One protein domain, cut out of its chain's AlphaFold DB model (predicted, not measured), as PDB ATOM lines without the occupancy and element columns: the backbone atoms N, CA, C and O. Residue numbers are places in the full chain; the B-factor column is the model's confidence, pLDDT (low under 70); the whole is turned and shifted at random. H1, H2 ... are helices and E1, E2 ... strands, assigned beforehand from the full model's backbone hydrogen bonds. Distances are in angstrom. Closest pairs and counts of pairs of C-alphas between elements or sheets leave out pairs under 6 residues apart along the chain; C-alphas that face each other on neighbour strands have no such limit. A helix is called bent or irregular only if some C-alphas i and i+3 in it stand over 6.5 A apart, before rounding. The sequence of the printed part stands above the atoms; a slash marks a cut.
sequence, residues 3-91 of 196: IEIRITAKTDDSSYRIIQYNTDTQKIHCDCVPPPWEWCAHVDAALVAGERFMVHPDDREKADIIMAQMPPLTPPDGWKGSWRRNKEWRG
ATOM      1  N   ILE A   3      49.012  53.436  36.091       98.19
ATOM      2  CA  ILE A   3      49.681  53.499  34.790       98.19
ATOM      3  C   ILE A   3      50.839  52.505  34.815       98.19
ATOM      4  O   ILE A   3      51.649  52.523  35.740       98.19
ATOM      5  N   GLU A   4      50.928  51.655  33.795       98.31
ATOM      6  CA  GLU A   4      51.984  50.649  33.669       98.31
ATOM      7  C   GLU A   4      52.829  50.907  32.424       98.31
ATOM      8  O   GLU A   4      52.294  51.205  31.350       98.31
ATOM      9  N   ILE A   5      54.146  50.761  32.572       98.50
ATOM     10  CA  ILE A   5      55.106  50.821  31.469       98.50
ATOM     11  C   ILE A   5      56.056  49.626  31.516       98.50
ATOM     12  O   ILE A   5      56.489  49.196  32.589       98.50
ATOM     13  N   ARG A   6      56.404  49.103  30.338       98.06
ATOM     14  CA  ARG A   6      57.416  48.054  30.169       98.06
ATOM     15  C   ARG A   6      58.795  48.677  29.966       98.06
ATOM     16  O   ARG A   6      58.971  49.524  29.091       98.06
ATOM     17  N   ILE A   7      59.776  48.220  30.738       96.69
ATOM     18  CA  ILE A   7      61.181  48.632  30.652       96.69
ATOM     19  C   ILE A   7      62.042  47.421  30.312       96.69
ATOM     20  O   ILE A   7      61.918  46.392  30.968       96.69
ATOM     21  N   THR A   8      62.928  47.517  29.325       94.94
ATOM     22  CA  THR A   8      63.862  46.435  28.983       94.94
ATOM     23  C   THR A   8      64.683  46.042  30.209       94.94
ATOM     24  O   THR A   8      65.215  46.906  30.912       94.94
ATOM     25  N   ALA A   9      64.809  44.749  30.496       92.94
ATOM     26  CA  ALA A   9      65.616  44.292  31.617       92.94
ATOM     27  C   ALA A   9      67.114  44.473  31.335       92.94
ATOM     28  O   ALA A   9      67.580  44.369  30.208       92.94
ATOM     29  N   LYS A  10      67.907  44.693  32.388       86.00
ATOM     30  CA  LYS A  10      69.358  44.907  32.255       86.00
ATOM     31  C   LYS A  10      70.141  43.678  31.762       86.00
ATOM     32  O   LYS A  10      71.251  43.835  31.264       86.00
ATOM     33  N   THR A  11      69.637  42.473  32.017       79.88
ATOM     34  CA  THR A  11      70.368  41.206  31.818       79.88
ATOM     35  C   THR A  11      69.956  40.443  30.567       79.88
ATOM     36  O   THR A  11      70.650  39.502  30.203       79.88
ATOM     37  N   ASP A  12      68.829  40.803  29.959       78.25
ATOM     38  CA  ASP A  12      68.245  40.096  28.821       78.25
ATOM     39  C   ASP A  12      67.343  41.060  28.044       78.25
ATOM     40  O   ASP A  12      66.280  41.449  28.541       78.25
ATOM     41  N   ASP A  13      67.780  41.417  26.833       70.19
ATOM     42  CA  ASP A  13      67.110  42.361  25.931       70.19
ATOM     43  C   ASP A  13      65.715  41.887  25.492       70.19
ATOM     44  O   ASP A  13      64.899  42.697  25.053       70.19
ATOM     45  N   SER A  14      65.416  40.590  25.623       77.19
ATOM     46  CA  SER A  14      64.110  40.024  25.274       77.19
ATOM     47  C   SER A  14      63.089  40.078  26.415       77.19
ATOM     48  O   SER A  14      61.899  39.842  26.194       77.19
ATOM     49  N   SER A  15      63.530  40.419  27.629       91.81
ATOM     50  CA  SER A  15      62.678  40.457  28.816       91.81
ATOM     51  C   SER A  15      62.366  41.890  29.250       91.81
ATOM     52  O   SER A  15      63.197  42.795  29.156       91.81
ATOM     53  N   TYR A  16      61.152  42.092  29.763       95.94
ATOM     54  CA  TYR A  16      60.701  43.374  30.297       95.94
ATOM     55  C   TYR A  16      60.484  43.299  31.808       95.94
ATOM     56  O   TYR A  16      60.129  42.258  32.359       95.94
ATOM     57  N   ARG A  17      60.685  44.439  32.459       95.75
ATOM     58  CA  ARG A  17      60.280  44.758  33.825       95.75
ATOM     59  C   ARG A  17      59.116  45.723  33.778       95.75
ATOM     60  O   ARG A  17      59.087  46.608  32.921       95.75
ATOM     61  N   ILE A  18      58.173  45.567  34.689       97.25
ATOM     62  CA  ILE A  18      57.024  46.459  34.787       97.25
ATOM     63  C   ILE A  18      57.310  47.529  35.833       97.25
ATOM     64  O   ILE A  18      57.690  47.225  36.967       97.25
ATOM     65  N   ILE A  19      57.121  48.791  35.443       97.31
ATOM     66  CA  ILE A  19      56.976  49.897  36.386       97.31
ATOM     67  C   ILE A  19      55.501  50.279  36.441       97.31
ATOM     68  O   ILE A  19      54.891  50.571  35.413       97.31
ATOM     69  N   GLN A  20      54.951  50.293  37.648       97.38
ATOM     70  CA  GLN A  20      53.594  50.721  37.951       97.38
ATOM     71  C   GLN A  20      53.647  52.057  38.696       97.38
ATOM     72  O   GLN A  20      54.369  52.192  39.684       97.38
ATOM     73  N   TYR A  21      52.864  53.032  38.245       97.44
ATOM     74  CA  TYR A  21      52.644  54.300  38.933       97.44
ATOM     75  C   TYR A  21      51.175  54.425  39.322       97.44
ATOM     76  O   TYR A  21      50.287  54.390  38.469       97.44
ATOM     77  N   ASN A  22      50.911  54.576  40.615       97.00
ATOM     78  CA  ASN A  22      49.571  54.812  41.126       97.00
ATOM     79  C   ASN A  22      49.344  56.324  41.260       97.00
ATOM     80  O   ASN A  22      49.898  56.955  42.157       97.00
ATOM     81  N   THR A  23      48.503  56.892  40.395       97.00
ATOM     82  CA  THR A  23      48.237  58.340  40.330       97.00
ATOM     83  C   THR A  23      47.568  58.891  41.587       97.00
ATOM     84  O   THR A  23      47.712  60.069  41.886       97.00
ATOM     85  N   ASP A  24      46.828  58.055  42.320       96.62
ATOM     86  CA  ASP A  24      46.036  58.491  43.476       96.62
ATOM     87  C   ASP A  24      46.912  58.583  44.731       96.62
ATOM     88  O   ASP A  24      46.748  59.471  45.561       96.62
ATOM     89  N   THR A  25      47.867  57.659  44.859       95.62
ATOM     90  CA  THR A  25      48.803  57.588  45.997       95.62
ATOM     91  C   THR A  25      50.175  58.179  45.692       95.62
ATOM     92  O   THR A  25      51.000  58.283  46.595       95.62
ATOM     93  N   GLN A  26      50.429  58.522  44.427       95.00
ATOM     94  CA  GLN A  26      51.721  58.961  43.898       95.00
ATOM     95  C   GLN A  26      52.877  57.978  44.153       95.00
ATOM     96  O   GLN A  26      54.039  58.378  44.174       95.00
ATOM     97  N   LYS A  27      52.578  56.683  44.319       94.06
ATOM     98  CA  LYS A  27      53.585  55.640  44.558       94.06
ATOM     99  C   LYS A  27      54.048  54.983  43.268       94.06
ATOM    100  O   LYS A  27      53.242  54.737  42.367       94.06
ATOM    101  N   ILE A  28      55.336  54.652  43.221       95.38
ATOM    102  CA  ILE A  28      55.978  53.941  42.113       95.38
ATOM    103  C   ILE A  28      56.453  52.581  42.607       95.38
ATOM    104  O   ILE A  28      57.049  52.463  43.674       95.38
ATOM    105  N   HIS A  29      56.210  51.552  41.806       95.38
ATOM    106  CA  HIS A  29      56.707  50.210  42.052       95.38
ATOM    107  C   HIS A  29      57.341  49.650  40.784       95.38
ATOM    108  O   HIS A  29      56.795  49.798  39.694       95.38
ATOM    109  N   CYS A  30      58.489  48.993  40.923       96.12
ATOM    110  CA  CYS A  30      59.094  48.218  39.852       96.12
ATOM    111  C   CYS A  30      59.233  46.769  40.306       96.12
ATOM    112  O   CYS A  30      59.827  46.515  41.353       96.12
ATOM    113  N   ASP A  31      58.768  45.831  39.485       95.12
ATOM    114  CA  ASP A  31      58.750  44.392  39.790       95.12
ATOM    115  C   ASP A  31      60.140  43.766  40.045       95.12
ATOM    116  O   ASP A  31      60.250  42.647  40.546       95.12
ATOM    117  N   CYS A  32      61.223  44.477  39.721       93.62
ATOM    118  CA  CYS A  32      62.586  44.020  39.969       93.62
ATOM    119  C   CYS A  32      63.054  44.207  41.420       93.62
ATOM    120  O   CYS A  32      64.119  43.689  41.767       93.62
ATOM    121  N   VAL A  33      62.313  44.951  42.252       90.56
ATOM    122  CA  VAL A  33      62.646  45.138  43.670       90.56
ATOM    123  C   VAL A  33      61.414  44.883  44.534       90.56
ATOM    124  O   VAL A  33      60.359  45.465  44.281       90.56
ATOM    125  N   PRO A  34      61.513  44.029  45.567       85.56
ATOM    126  CA  PRO A  34      60.403  43.829  46.481       85.56
ATOM    127  C   PRO A  34      60.135  45.099  47.313       85.56
ATOM    128  O   PRO A  34      61.069  45.846  47.626       85.56
ATOM    129  N   PRO A  35      58.882  45.332  47.742       78.25
ATOM    130  CA  PRO A  35      58.566  46.364  48.725       78.25
ATOM    131  C   PRO A  35      59.427  46.233  49.999       78.25
ATOM    132  O   PRO A  35      59.801  45.118  50.368       78.25
ATOM    133  N   PRO A  36      59.739  47.340  50.699       76.94
ATOM    134  CA  PRO A  36      59.250  48.709  50.491       76.94
ATOM    135  C   PRO A  36      60.137  49.556  49.562       76.94
ATOM    136  O   PRO A  36      60.046  50.778  49.570       76.94
ATOM    137  N   TRP A  37      61.046  48.939  48.809       75.38
ATOM    138  CA  TRP A  37      62.020  49.679  48.015       75.38
ATOM    139  C   TRP A  37      61.377  50.223  46.737       75.38
ATOM    140  O   TRP A  37      60.979  49.469  45.853       75.38
ATOM    141  N   GLU A  38      61.322  51.546  46.625       83.94
ATOM    142  CA  GLU A  38      60.767  52.244  45.454       83.94
ATOM    143  C   GLU A  38      61.851  52.607  44.423       83.94
ATOM    144  O   GLU A  38      61.562  53.146  43.356       83.94
ATOM    145  N   TRP A  39      63.119  52.300  44.723       93.88
ATOM    146  CA  TRP A  39      64.258  52.727  43.919       93.88
ATOM    147  C   TRP A  39      65.000  51.557  43.276       93.88
ATOM    148  O   TRP A  39      65.463  50.632  43.944       93.88
ATOM    149  N   CYS A  40      65.179  51.627  41.959       95.19
ATOM    150  CA  CYS A  40      65.946  50.655  41.193       95.19
ATOM    151  C   CYS A  40      66.555  51.300  39.942       95.19
ATOM    152  O   CYS A  40      66.286  52.457  39.619       95.19
ATOM    153  N   ALA A  41      67.361  50.540  39.198       95.56
ATOM    154  CA  ALA A  41      67.963  51.035  37.963       95.56
ATOM    155  C   ALA A  41      66.931  51.352  36.866       95.56
ATOM    156  O   ALA A  41      67.175  52.259  36.080       95.56
ATOM    157  N   HIS A  42      65.798  50.641  36.818       96.25
ATOM    158  CA  HIS A  42      64.728  50.894  35.847       96.25
ATOM    159  C   HIS A  42      64.029  52.230  36.130       96.25
ATOM    160  O   HIS A  42      63.869  53.027  35.213       96.25
ATOM    161  N   VAL A  43      63.683  52.502  37.396       96.50
ATOM    162  CA  VAL A  43      63.056  53.768  37.819       96.50
ATOM    163  C   VAL A  43      64.008  54.944  37.598       96.50
ATOM    164  O   VAL A  43      63.640  55.904  36.925       96.50
ATOM    165  N   ASP A  44      65.250  54.850  38.089       96.88
ATOM    166  CA  ASP A  44      66.257  55.909  37.925       96.88
ATOM    167  C   ASP A  44      66.506  56.218  36.441       96.88
ATOM    168  O   ASP A  44      66.452  57.368  36.018       96.88
ATOM    169  N   ALA A  45      66.714  55.200  35.608       96.38
ATOM    170  CA  ALA A  45      67.003  55.437  34.202       96.38
ATOM    171  C   ALA A  45      65.784  55.954  33.418       96.38
ATOM    172  O   ALA A  45      65.894  56.961  32.720       96.38
ATOM    173  N   ALA A  46      64.626  55.295  33.528       96.81
ATOM    174  CA  ALA A  46      63.469  55.603  32.689       96.81
ATOM    175  C   ALA A  46      62.708  56.852  33.151       96.81
ATOM    176  O   ALA A  46      62.335  57.678  32.316       96.81
ATOM    177  N   LEU A  47      62.485  56.986  34.464       96.94
ATOM    178  CA  LEU A  47      61.609  58.010  35.040       96.94
ATOM    179  C   LEU A  47      62.371  59.205  35.621       96.94
ATOM    180  O   LEU A  47      61.859  60.317  35.572       96.94
ATOM    181  N   VAL A  48      63.591  59.020  36.137       96.31
ATOM    182  CA  VAL A  48      64.381  60.138  36.693       96.31
ATOM    183  C   VAL A  48      65.298  60.748  35.632       96.31
ATOM    184  O   VAL A  48      65.307  61.961  35.443       96.31
ATOM    185  N   ALA A  49      66.056  59.923  34.909       96.25
ATOM    186  CA  ALA A  49      67.001  60.384  33.892       96.25
ATOM    187  C   ALA A  49      66.399  60.516  32.483       96.25
ATOM    188  O   ALA A  49      67.022  61.129  31.618       96.25
ATOM    189  N   GLY A  50      65.210  59.957  32.245       96.19
ATOM    190  CA  GLY A  50      64.500  60.092  30.973       96.19
ATOM    191  C   GLY A  50      65.032  59.222  29.825       96.19
ATOM    192  O   GLY A  50      64.827  59.559  28.661       96.19
ATOM    193  N   GLU A  51      65.707  58.104  30.105       96.12
ATOM    194  CA  GLU A  51      66.287  57.215  29.086       96.12
ATOM    195  C   GLU A  51      65.202  56.414  28.336       96.12
ATOM    196  O   GLU A  51      64.898  55.262  28.650       96.12
ATOM    197  N   ARG A  52      64.597  57.024  27.308       95.31
ATOM    198  CA  ARG A  52      63.476  56.448  26.533       95.31
ATOM    199  C   ARG A  52      63.819  55.193  25.740       95.31
ATOM    200  O   ARG A  52      62.906  54.447  25.395       95.31
ATOM    201  N   PHE A  53      65.097  54.947  25.448       94.25
ATOM    202  CA  PHE A  53      65.504  53.715  24.773       94.25
ATOM    203  C   PHE A  53      65.147  52.473  25.597       94.25
ATOM    204  O   PHE A  53      64.817  51.436  25.036       94.25
ATOM    205  N   MET A  54      65.151  52.606  26.924       93.62
ATOM    206  CA  MET A  54      64.825  51.517  27.839       93.62
ATOM    207  C   MET A  54      63.322  51.278  27.979       93.62
ATOM    208  O   MET A  54      62.925  50.233  28.480       93.62
ATOM    209  N   VAL A  55      62.486  52.238  27.582       97.00
ATOM    210  CA  VAL A  55      61.027  52.115  27.640       97.00
ATOM    211  C   VAL A  55      60.551  51.458  26.349       97.00
ATOM    212  O   VAL A  55      60.914  51.906  25.254       97.00
ATOM    213  N   HIS A  56      59.707  50.430  26.473       96.81
ATOM    214  CA  HIS A  56      59.059  49.803  25.326       96.81
ATOM    215  C   HIS A  56      58.417  50.887  24.441       96.81
ATOM    216  O   HIS A  56      57.741  51.764  24.984       96.81
ATOM    217  N   PRO A  57      58.595  50.859  23.105       96.56
ATOM    218  CA  PRO A  57      58.109  51.913  22.212       96.56
ATOM    219  C   PRO A  57      56.656  52.344  22.468       96.56
ATOM    220  O   PRO A  57      56.411  53.535  22.646       96.56
ATOM    221  N   ASP A  58      55.733  51.385  22.592       98.00
ATOM    222  CA  ASP A  58      54.306  51.648  22.858       98.00
ATOM    223  C   ASP A  58      53.993  52.285  24.226       98.00
ATOM    224  O   ASP A  58      52.884  52.767  24.439       98.00
ATOM    225  N   ASP A  59      54.929  52.267  25.178       98.44
ATOM    226  CA  ASP A  59      54.723  52.781  26.538       98.44
ATOM    227  C   ASP A  59      55.440  54.122  26.783       98.44
ATOM    228  O   ASP A  59      55.398  54.655  27.892       98.44
ATOM    229  N   ARG A  60      56.087  54.706  25.764       97.94
ATOM    230  CA  ARG A  60      56.844  55.964  25.906       97.94
ATOM    231  C   ARG A  60      55.965  57.148  26.301       97.94
ATOM    232  O   ARG A  60      56.331  57.879  27.214       97.94
ATOM    233  N   GLU A  61      54.791  57.277  25.689       98.12
ATOM    234  CA  GLU A  61      53.831  58.334  26.032       98.12
ATOM    235  C   GLU A  61      53.328  58.183  27.476       98.12
ATOM    236  O   GLU A  61      53.274  59.150  28.234       98.12
ATOM    237  N   LYS A  62      53.050  56.948  27.912       98.50
ATOM    238  CA  LYS A  62      52.697  56.666  29.310       98.50
ATOM    239  C   LYS A  62      53.828  57.049  30.265       98.50
ATOM    240  O   LYS A  62      53.558  57.596  31.329       98.50
ATOM    241  N   ALA A  63      55.084  56.789  29.897       98.12
ATOM    242  CA  ALA A  63      56.237  57.180  30.705       98.12
ATOM    243  C   ALA A  63      56.363  58.708  30.823       98.12
ATOM    244  O   ALA A  63      56.648  59.202  31.913       98.12
ATOM    245  N   ASP A  64      56.094  59.455  29.748       97.94
ATOM    246  CA  ASP A  64      56.049  60.924  29.778       97.94
ATOM    247  C   ASP A  64      54.951  61.432  30.728       97.94
ATOM    248  O   ASP A  64      55.203  62.320  31.545       97.94
ATOM    249  N   ILE A  65      53.761  60.817  30.691       98.12
ATOM    250  CA  ILE A  65      52.653  61.128  31.608       98.12
ATOM    251  C   ILE A  65      53.056  60.869  33.064       98.12
ATOM    252  O   ILE A  65      52.831  61.726  33.919       98.12
ATOM    253  N   ILE A  66      53.676  59.717  33.352       97.81
ATOM    254  CA  ILE A  66      54.169  59.396  34.698       97.81
ATOM    255  C   ILE A  66      55.171  60.457  35.149       97.81
ATOM    256  O   ILE A  66      55.014  61.008  36.232       97.81
ATOM    257  N   MET A  67      56.166  60.785  34.322       97.38
ATOM    258  CA  MET A  67      57.200  61.767  34.670       97.38
ATOM    259  C   MET A  67      56.646  63.169  34.931       97.38
ATOM    260  O   MET A  67      57.187  63.878  35.775       97.38
ATOM    261  N   ALA A  68      55.574  63.566  34.242       97.56
ATOM    262  CA  ALA A  68      54.926  64.858  34.453       97.56
ATOM    263  C   ALA A  68      54.120  64.933  35.765       97.56
ATOM    264  O   ALA A  68      53.929  66.023  36.300       97.56
ATOM    265  N   GLN A  69      53.623  63.799  36.269       97.12
ATOM    266  CA  GLN A  69      52.761  63.727  37.461       97.12
ATOM    267  C   GLN A  69      53.511  63.303  38.732       97.12
ATOM    268  O   GLN A  69      53.114  63.649  39.844       97.12
ATOM    269  N   MET A  70      54.583  62.532  38.563       95.06
ATOM    270  CA  MET A  70      55.424  61.982  39.620       95.06
ATOM    271  C   MET A  70      56.081  63.097  40.456       95.06
ATOM    272  O   MET A  70      56.699  63.999  39.887       95.06
ATOM    273  N   PRO A  71      56.029  63.027  41.803       94.56
ATOM    274  CA  PRO A  71      56.831  63.912  42.638       94.56
ATOM    275  C   PRO A  71      58.330  63.633  42.424       94.56
ATOM    276  O   PRO A  71      58.703  62.493  42.137       94.56
ATOM    277  N   PRO A  72      59.217  64.631  42.590       93.19
ATOM    278  CA  PRO A  72      60.653  64.418  42.454       93.19
ATOM    279  C   PRO A  72      61.144  63.283  43.358       93.19
ATOM    280  O   PRO A  72      60.981  63.332  44.577       93.19
ATOM    281  N   LEU A  73      61.773  62.268  42.765       91.50
ATOM    282  CA  LEU A  73      62.373  61.169  43.512       91.50
ATOM    283  C   LEU A  73      63.844  61.477  43.809       91.50
ATOM    284  O   LEU A  73      64.580  61.946  42.940       91.50
ATOM    285  N   THR A  74      64.289  61.161  45.025       91.88
ATOM    286  CA  THR A  74      65.697  61.295  45.423       91.88
ATOM    287  C   THR A  74      66.331  59.907  45.532       91.88
ATOM    288  O   THR A  74      65.741  59.034  46.175       91.88
ATOM    289  N   PRO A  75      67.507  59.669  44.921       93.12
ATOM    290  CA  PRO A  75      68.202  58.399  45.072       93.12
ATOM    291  C   PRO A  75      68.573  58.145  46.541       93.12
ATOM    292  O   PRO A  75      68.990  59.084  47.220       93.12
ATOM    293  N   PRO A  76      68.504  56.891  47.026       93.50
ATOM    294  CA  PRO A  76      69.034  56.527  48.335       93.50
ATOM    295  C   PRO A  76      70.528  56.847  48.466       93.50
ATOM    296  O   PRO A  76      71.274  56.813  47.477       93.50
ATOM    297  N   ASP A  77      70.982  57.071  49.698       94.62
ATOM    298  CA  ASP A  77      72.391  57.331  49.993       94.62
ATOM    299  C   ASP A  77      73.305  56.232  49.435       94.62
ATOM    300  O   ASP A  77      73.063  55.030  49.567       94.62
ATOM    301  N   GLY A  78      74.380  56.653  48.769       93.69
ATOM    302  CA  GLY A  78      75.346  55.742  48.156       93.69
ATOM    303  C   GLY A  78      74.883  55.079  46.853       93.69
ATOM    304  O   GLY A  78      75.619  54.243  46.317       93.69
ATOM    305  N   TRP A  79      73.720  55.440  46.296       95.00
ATOM    306  CA  TRP A  79      73.279  54.942  44.992       95.00
ATOM    307  C   TRP A  79      74.253  55.335  43.868       95.00
ATOM    308  O   TRP A  79      74.546  56.508  43.643       95.00
ATOM    309  N   LYS A  80      74.745  54.343  43.113       92.38
ATOM    310  CA  LYS A  80      75.781  54.545  42.076       92.38
ATOM    311  C   LYS A  80      75.264  54.519  40.636       92.38
ATOM    312  O   LYS A  80      76.081  54.585  39.719       92.38
ATOM    313  N   GLY A  81      73.957  54.339  40.412       92.75
ATOM    314  CA  GLY A  81      73.353  54.319  39.070       92.75
ATOM    315  C   GLY A  81      74.109  53.436  38.070       92.75
ATOM    316  O   GLY A  81      74.551  53.917  37.028       92.75
ATOM    317  N   SER A  82      74.325  52.148  38.390       90.38
ATOM    318  CA  SER A  82      75.212  51.258  37.605       90.38
ATOM    319  C   SER A  82      74.880  51.187  36.107       90.38
ATOM    320  O   SER A  82      75.758  50.906  35.292       90.38
ATOM    321  N   TRP A  83      73.629  51.478  35.758       92.69
ATOM    322  CA  TRP A  83      73.105  51.549  34.404       92.69
ATOM    323  C   TRP A  83      73.740  52.625  33.533       92.69
ATOM    324  O   TRP A  83      73.879  52.418  32.334       92.69
ATOM    325  N   ARG A  84      74.224  53.727  34.119       94.19
ATOM    326  CA  ARG A  84      74.856  54.832  33.377       94.19
ATOM    327  C   ARG A  84      76.054  54.358  32.550       94.19
ATOM    328  O   ARG A  84      76.340  54.908  31.487       94.19
ATOM    329  N   ARG A  85      76.732  53.308  33.034       90.38
ATOM    330  CA  ARG A  85      77.880  52.653  32.387       90.38
ATOM    331  C   ARG A  85      77.487  51.555  31.394       90.38
ATOM    332  O   ARG A  85      78.336  51.150  30.606       90.38
ATOM    333  N   ASN A  86      76.244  51.070  31.427       90.62
ATOM    334  CA  ASN A  86      75.761  50.050  30.504       90.62
ATOM    335  C   ASN A  86      75.281  50.719  29.207       90.62
ATOM    336  O   ASN A  86      74.135  51.141  29.108       90.62
ATOM    337  N   LYS A  87      76.195  50.874  28.243       90.31
ATOM    338  CA  LYS A  87      75.914  51.552  26.969       90.31
ATOM    339  C   LYS A  87      74.844  50.829  26.158       90.31
ATOM    340  O   LYS A  87      73.916  51.488  25.709       90.31
ATOM    341  N   GLU A  88      74.945  49.508  26.055       89.56
ATOM    342  CA  GLU A  88      74.005  48.674  25.296       89.56
ATOM    343  C   GLU A  88      72.582  48.838  25.827       89.56
ATOM    344  O   GLU A  88      71.677  49.169  25.070       89.56
ATOM    345  N   TRP A  89      72.405  48.759  27.149       89.44
ATOM    346  CA  TRP A  89      71.087  48.935  27.767       89.44
ATOM    347  C   TRP A  89      70.482  50.328  27.547       89.44
ATOM    348  O   TRP A  89      69.269  50.487  27.494       89.44
ATOM    349  N   ARG A  90      71.330  51.348  27.375       92.38
ATOM    350  CA  ARG A  90      70.923  52.722  27.043       92.38
ATOM    351  C   ARG A  90      70.714  52.939  25.537       92.38
ATOM    352  O   ARG A  90      70.470  54.068  25.124       92.38
ATOM    353  N   GLY A  91      70.873  51.905  24.712       90.19
ATOM    354  CA  GLY A  91      70.799  52.005  23.250       90.19
ATOM    355  C   GLY A  91      71.984  52.702  22.605       90.19
ATOM    356  O   GLY A  91      71.908  53.139  21.459       90.19
TER     357      GLY A  91
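What this domain is: This is residues 3 to 91 of the 196 residues of the protein "BRCT domain-containing protein" of Sphingobium sp (UniProt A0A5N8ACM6). A small sheet of three strands forms one layer, and two helices, H1 and H2, cover one face of it as a second layer; the short helix H3 packs on H1 away from the sheet. A long stretch with no named element, residues 70 to 81, leads from H2 to H3. The printed part has 89 residues, with three named strands followed by three named helices in the order E1 E2 E3 H1 H2 H3; the sheet runs E1 - E2 - E3, all antiparallel. The class is mixed, helices and strands, with under half of the residues in named elements. The whole is compact, with a radius of gyration of the C-alphas of 12.1 A and spans of 34 by 33 by 21 A.

Where its parts are: E1, residues 3 to 8, begins at C-alpha 3 (49.681, 53.499, 34.790) and is 16.9 A long. E2, residues 16 to 22, is 19.3 A long, and E3 holds residues 27 to 30. H1, residues 41 to 48, begins at C-alpha 41 (67.963, 51.035, 37.963). H2, residues 57 to 69, is 20.0 A long; it is irregular, with C-alphas 58 and 61 7.4 A apart. H3, residues 82 to 85, ends at C-alpha 85 (77.880, 52.653, 32.387); it is neither bent nor irregular, but only just: C-alphas 82 and 85 are 6.0 A apart.

How they stand to each other: The three strands form a meander, each strand the antiparallel neighbour of the one before. E1 and E2 are a hairpin, with N 5 and O 19 within hydrogen-bond range at 2.9 A. E2 and E3 are a hairpin too, with N 20 and O 29 at 2.8 A. H1 is on the sheet at a height of 8.9 A; it lies over E2 and slantwise to it, at 44 degrees on the local plane. H2 is on the same face at a height of 8.1 A, over E1 and E2; its closest C-alphas to E1 are those of Asp 59 and Ile 5, 5.3 A apart. H2 touches H1 with residues 63 to 67 alone, the closest C-alphas being those of Met 67 and Leu 47, 5.8 A apart. Their tilt is steep, 63 degrees, the same way. H3 is not on the sheet but touches H1, the closest C-alphas being those of Trp 83 and Ala 41, 6.3 A apart. H2 and H3 are apart. Each O i to N i+4 pair of H1 is within hydrogen-bond range, against 7 of 9 in H2, and H3 is too short for such a pair.

The domain as a whole: The two C-alphas farthest apart are those of Asp 24 and Lys 87, at 34.8 A. The printed part has no cut. The link from H2 to H3, with 12 residues, is long, and that from E2 to E3 is tight. The mean pLDDT of the printed part is 93.4, and no printed residue is under 70.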